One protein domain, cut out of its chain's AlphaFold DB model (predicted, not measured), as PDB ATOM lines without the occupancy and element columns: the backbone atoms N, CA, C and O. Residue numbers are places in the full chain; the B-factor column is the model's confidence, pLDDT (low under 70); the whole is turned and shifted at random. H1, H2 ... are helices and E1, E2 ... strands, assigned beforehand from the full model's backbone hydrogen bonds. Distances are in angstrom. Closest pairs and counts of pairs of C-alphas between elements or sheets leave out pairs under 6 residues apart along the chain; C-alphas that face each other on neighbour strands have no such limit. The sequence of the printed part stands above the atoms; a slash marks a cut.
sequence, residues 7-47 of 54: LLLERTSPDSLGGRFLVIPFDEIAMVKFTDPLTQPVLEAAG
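AT A GLANCE: This is residues 7 to 47 of the 54 residues of an uncharacterized protein of Botrimarina colliarenosi (UniProt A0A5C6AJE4). There is little regular structure here: a hairpin of two strands, E1 and E2, with a loop at its closed end, and a long arm, residues 30 to 47, that stands free and holds the short helix H1. The 41 printed residues run E1, E2, H1; the sheet is antiparallel and the class mixed, with 15 residues in named elements. The whole is loose, radius of gyration of the C-alphas 12.9 A, and elongated, spanning 37 by 23 by 17 A.

IN THESE COORDINATES: Find C-alpha 21 at (-7.869, -25.482, -45.575); from there E2, residues 21 to 25, runs 13.4 A. E1, residues 7 to 10, starts at (-8.657, -35.459, -43.365) and runs 9.9 A. H1, residues 40 to 45, runs 8.7 A to C-alpha 45 at (-8.274, -40.486, -59.064).

HOW THE PARTS SIT: Look at the hairpin E1 and E2, antiparallel at 163 degrees: N 7 and O 24 are 2.8 A apart and N 22 and O 9 2.9 A, within hydrogen-bond range. E1 and H1 are apart. In H1 every O i to N i+4 pair is within hydrogen-bond range.

THE WHOLE: The C-alphas of Leu 17 and Gln 40, the two farthest apart, are 36.9 A apart. The printed part has no cut; the link from E2 to H1, 14 residues, is long. No printed residue has pLDDT under 70.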
ATOM      1  N   LEU A   7      -8.321 -35.856 -42.012       87.56
ATOM      2  CA  LEU A   7      -8.657 -35.459 -43.365       87.56
ATOM      3  C   LEU A   7      -8.253 -33.994 -43.568       87.56
ATOM      4  O   LEU A   7      -8.664 -33.123 -42.801       87.56
ATOM      5  N   LEU A   8      -7.459 -33.723 -44.603       89.00
ATOM      6  CA  LEU A   8      -7.165 -32.366 -45.060       89.00
ATOM      7  C   LEU A   8      -8.088 -32.044 -46.235       89.00
ATOM      8  O   LEU A   8      -8.029 -32.714 -47.263       89.00
ATOM      9  N   LEU A   9      -8.917 -31.017 -46.082       87.56
ATOM     10  CA  LEU A   9      -9.831 -30.545 -47.114       87.56
ATOM     11  C   LEU A   9      -9.423 -29.153 -47.574       87.56
ATOM     12  O   LEU A   9      -9.242 -28.248 -46.758       87.56
ATOM     13  N   GLU A  10      -9.328 -28.977 -48.885       90.50
ATOM     14  CA  GLU A  10      -9.301 -27.653 -49.492       90.50
ATOM     15  C   GLU A  10     -10.728 -27.122 -49.612       90.50
ATOM     16  O   GLU A  10     -11.663 -27.836 -49.983       90.50
ATOM     17  N   ARG A  11     -10.898 -25.842 -49.296       87.75
ATOM     18  CA  ARG A  11     -12.163 -25.142 -49.448       87.75
ATOM     19  C   ARG A  11     -12.136 -24.339 -50.735       87.75
ATOM     20  O   ARG A  11     -11.261 -23.500 -50.930       87.75
ATOM     21  N   THR A  12     -13.160 -24.518 -51.560       89.00
ATOM     22  CA  THR A  12     -13.374 -23.679 -52.749       89.00
ATOM     23  C   THR A  12     -13.750 -22.241 -52.374       89.00
ATOM     24  O   THR A  12     -13.437 -21.309 -53.113       89.00
ATOM     25  N   SER A  13     -14.358 -22.041 -51.198       90.25
ATOM     26  CA  SER A  13     -14.628 -20.733 -50.594       90.25
ATOM     27  C   SER A  13     -13.993 -20.615 -49.192       90.25
ATOM     28  O   SER A  13     -14.204 -21.490 -48.340       90.25
ATOM     29  N   PRO A  14     -13.213 -19.550 -48.914       90.62
ATOM     30  CA  PRO A  14     -12.647 -19.321 -47.583       90.62
ATOM     31  C   PRO A  14     -13.724 -19.158 -46.495       90.62
ATOM     32  O   PRO A  14     -14.852 -18.769 -46.800       90.62
ATOM     33  N   ASP A  15     -13.401 -19.429 -45.223       88.88
ATOM     34  CA  ASP A  15     -14.281 -19.013 -44.110       88.88
ATOM     35  C   ASP A  15     -14.248 -17.502 -43.851       88.88
ATOM     36  O   ASP A  15     -13.516 -16.739 -44.480       88.88
ATOM     37  N   SER A  16     -15.045 -17.084 -42.865       92.44
ATOM     38  CA  SER A  16     -15.069 -15.736 -42.305       92.44
ATOM     39  C   SER A  16     -13.714 -15.232 -41.799       92.44
ATOM     40  O   SER A  16     -13.561 -14.024 -41.642       92.44
ATOM     41  N   LEU A  17     -12.736 -16.112 -41.556       92.94
ATOM     42  CA  LEU A  17     -11.374 -15.765 -41.139       92.94
ATOM     43  C   LEU A  17     -10.361 -15.853 -42.298       92.94
ATOM     44  O   LEU A  17      -9.175 -15.601 -42.096       92.94
ATOM     45  N   GLY A  18     -10.805 -16.186 -43.514       92.81
ATOM     46  CA  GLY A  18      -9.952 -16.344 -44.694       92.81
ATOM     47  C   GLY A  18      -9.250 -17.703 -44.799       92.81
ATOM     48  O   GLY A  18      -8.401 -17.886 -45.675       92.81
ATOM     49  N   GLY A  19      -9.598 -18.670 -43.948       91.81
ATOM     50  CA  GLY A  19      -9.057 -20.024 -43.962       91.81
ATOM     51  C   GLY A  19      -9.452 -20.793 -45.225       91.81
ATOM     52  O   GLY A  19     -10.629 -20.893 -45.563       91.81
ATOM     53  N   ARG A  20      -8.456 -21.352 -45.925       94.25
ATOM     54  CA  ARG A  20      -8.632 -22.113 -47.185       94.25
ATOM     55  C   ARG A  20      -8.542 -23.623 -47.019       94.25
ATOM     56  O   ARG A  20      -8.928 -24.359 -47.918       94.25
ATOM     57  N   PHE A  21      -8.047 -24.073 -45.876       92.19
ATOM     58  CA  PHE A  21      -7.869 -25.482 -45.575       92.19
ATOM     59  C   PHE A  21      -8.516 -25.804 -44.242       92.19
ATOM     60  O   PHE A  21      -8.492 -24.990 -43.318       92.19
ATOM     61  N   LEU A  22      -9.082 -26.999 -44.157       89.94
ATOM     62  CA  LEU A  22      -9.659 -27.539 -42.944       89.94
ATOM     63  C   LEU A  22      -8.998 -28.883 -42.652       89.94
ATOM     64  O   LEU A  22      -8.879 -29.726 -43.539       89.94
ATOM     65  N   VAL A  23      -8.556 -29.067 -41.411       90.12
ATOM     66  CA  VAL A  23      -7.996 -30.328 -40.923       90.12
ATOM     67  C   VAL A  23      -8.986 -30.893 -39.918       90.12
ATOM     68  O   VAL A  23      -9.206 -30.278 -38.878       90.12
ATOM     69  N   ILE A  24      -9.600 -32.029 -40.242       90.50
ATOM     70  CA  ILE A  24     -10.636 -32.652 -39.409       90.50
ATOM     71  C   ILE A  24     -10.170 -34.040 -38.968       90.50
ATOM     72  O   ILE A  24      -9.732 -34.814 -39.822       90.50
ATOM     73  N   PRO A  25     -10.258 -34.380 -37.673       92.06
ATOM     74  CA  PRO A  25     -10.097 -35.754 -37.204       92.06
ATOM     75  C   PRO A  25     -11.121 -36.707 -37.848       92.06
ATOM     76  O   PRO A  25     -12.284 -36.344 -38.004       92.06
ATOM     77  N   PHE A  26     -10.727 -37.928 -38.223       89.38
ATOM     78  CA  PHE A  26     -11.661 -38.891 -38.833       89.38
ATOM     79  C   PHE A  26     -12.770 -39.367 -37.881       89.38
ATOM     80  O   PHE A  26     -13.862 -39.686 -38.341       89.38
ATOM     81  N   ASP A  27     -12.502 -39.411 -36.579       92.44
ATOM     82  CA  ASP A  27     -13.455 -39.784 -35.527       92.44
ATOM     83  C   ASP A  27     -14.587 -38.762 -35.337       92.44
ATOM     84  O   ASP A  27     -15.670 -39.131 -34.889       92.44
ATOM     85  N   GLU A  28     -14.380 -37.514 -35.757       92.06
ATOM     86  CA  GLU A  28     -15.395 -36.451 -35.733       92.06
ATOM     87  C   GLU A  28     -16.283 -36.431 -37.000       92.06
ATOM     88  O   GLU A  28     -17.269 -35.692 -37.076       92.06
ATOM     89  N   ILE A  29     -15.967 -37.231 -38.029       89.25
ATOM     90  CA  ILE A  29     -16.724 -37.255 -39.292       89.25
ATOM     91  C   ILE A  29     -17.863 -38.276 -39.201       89.25
ATOM     92  O   ILE A  29     -17.670 -39.474 -39.398       89.25
ATOM     93  N   ALA A  30     -19.088 -37.794 -38.982       88.88
ATOM     94  CA  ALA A  30     -20.270 -38.657 -38.888       88.88
ATOM     95  C   ALA A  30     -20.673 -39.317 -40.226       88.88
ATOM     96  O   ALA A  30     -21.185 -40.435 -40.239       88.88
ATOM     97  N   MET A  31     -20.494 -38.622 -41.355       84.00
ATOM     98  CA  MET A  31     -20.864 -39.115 -42.686       84.00
ATOM     99  C   MET A  31     -20.100 -38.372 -43.783       84.00
ATOM    100  O   MET A  31     -19.943 -37.154 -43.721       84.00
ATOM    101  N   VAL A  32     -19.714 -39.096 -44.838       81.06
ATOM    102  CA  VAL A  32     -19.256 -38.518 -46.109       81.06
ATOM    103  C   VAL A  32     -20.265 -38.878 -47.191       81.06
ATOM    104  O   VAL A  32     -20.584 -40.050 -47.386       81.06
ATOM    105  N   LYS A  33     -20.772 -37.868 -47.898       81.62
ATOM    106  CA  LYS A  33     -21.652 -38.056 -49.051       81.62
ATOM    107  C   LYS A  33     -20.906 -37.676 -50.320       81.62
ATOM    108  O   LYS A  33     -20.503 -36.528 -50.479       81.62
ATOM    109  N   PHE A  34     -20.802 -38.622 -51.241       76.19
ATOM    110  CA  PHE A  34     -20.341 -38.362 -52.597       76.19
ATOM    111  C   PHE A  34     -21.542 -37.951 -53.452       76.19
ATOM    112  O   PHE A  34     -22.570 -38.632 -53.452       76.19
ATOM    113  N   THR A  35     -21.452 -36.797 -54.111       80.44
ATOM    114  CA  THR A  35     -22.505 -36.292 -55.009       80.44
ATOM    115  C   THR A  35     -22.340 -36.798 -56.430       80.44
ATOM    116  O   THR A  35     -23.333 -36.955 -57.137       80.44
ATOM    117  N   ASP A  36     -21.101 -37.073 -56.826       80.25
ATOM    118  CA  ASP A  36     -20.781 -37.588 -58.148       80.25
ATOM    119  C   ASP A  36     -20.896 -39.117 -58.182       80.25
ATOM    120  O   ASP A  36     -20.679 -39.782 -57.159       80.25
ATOM    121  N   PRO A  37     -21.218 -39.706 -59.348       85.56
ATOM    122  CA  PRO A  37     -21.216 -41.149 -59.511       85.56
ATOM    123  C   PRO A  37     -19.859 -41.745 -59.122       85.56
ATOM    124  O   PRO A  37     -18.820 -41.391 -59.687       85.56
ATOM    125  N   LEU A  38     -19.883 -42.693 -58.182       85.44
ATOM    126  CA  LEU A  38     -18.714 -43.447 -57.727       85.44
ATOM    127  C   LEU A  38     -18.297 -44.474 -58.784       85.44
ATOM    128  O   LEU A  38     -18.466 -45.678 -58.621       85.44
ATOM    129  N   THR A  39     -17.797 -43.979 -59.910       90.62
ATOM    130  CA  THR A  39     -17.229 -44.805 -60.973       90.62
ATOM    131  C   THR A  39     -15.800 -45.207 -60.619       90.62
ATOM    132  O   THR A  39     -15.117 -44.516 -59.860       90.62
ATOM    133  N   GLN A  40     -15.324 -46.309 -61.202       91.50
ATOM    134  CA  GLN A  40     -13.947 -46.774 -61.019       91.50
ATOM    135  C   GLN A  40     -12.906 -45.651 -61.263       91.50
ATOM    136  O   GLN A  40     -12.083 -45.441 -60.373       91.50
ATOM    137  N   PRO A  41     -12.982 -44.844 -62.349       90.25
ATOM    138  CA  PRO A  41     -12.028 -43.752 -62.573       90.25
ATOM    139  C   PRO A  41     -12.034 -42.671 -61.485       90.25
ATOM    140  O   PRO A  41     -10.985 -42.126 -61.149       90.25
ATOM    141  N   VAL A  42     -13.204 -42.353 -60.917       86.88
ATOM    142  CA  VAL A  42     -13.328 -41.349 -59.844       86.88
ATOM    143  C   VAL A  42     -12.637 -41.835 -58.570       86.88
ATOM    144  O   VAL A  42     -11.937 -41.069 -57.912       86.88
ATOM    145  N   LEU A  43     -12.791 -43.119 -58.238       87.31
ATOM    146  CA  LEU A  43     -12.147 -43.715 -57.069       87.31
ATOM    147  C   LEU A  43     -10.630 -43.828 -57.249       87.31
ATOM    148  O   LEU A  43      -9.884 -43.480 -56.336       87.31
ATOM    149  N   GLU A  44     -10.167 -44.250 -58.425       90.31
ATOM    150  CA  GLU A  44      -8.737 -44.300 -58.754       90.31
ATOM    151  C   GLU A  44      -8.085 -42.914 -58.664       90.31
ATOM    152  O   GLU A  44      -7.019 -42.776 -58.064       90.31
ATOM    153  N   ALA A  45      -8.747 -41.868 -59.175       83.19
ATOM    154  CA  ALA A  45      -8.274 -40.486 -59.064       83.19
ATOM    155  C   ALA A  45      -8.198 -39.996 -57.605       83.19
ATOM    156  O   ALA A  45      -7.331 -39.191 -57.268       83.19
ATOM    157  N   ALA A  46      -9.064 -40.512 -56.728       77.88
ATOM    158  CA  ALA A  46      -9.017 -40.269 -55.287       77.88
ATOM    159  C   ALA A  46      -7.958 -41.122 -54.551       77.88
ATOM    160  O   ALA A  46      -7.827 -41.024 -53.331       77.88
ATOM    161  N   GLY A  47      -7.193 -41.954 -55.269       80.19
ATOM    162  CA  GLY A  47      -6.141 -42.805 -54.711       80.19
ATOM    163  C   GLY A  47      -6.634 -44.146 -54.162       80.19
ATOM    164  O   GLY A  47      -5.892 -44.814 -53.440       80.19
TER     165      GLY A  47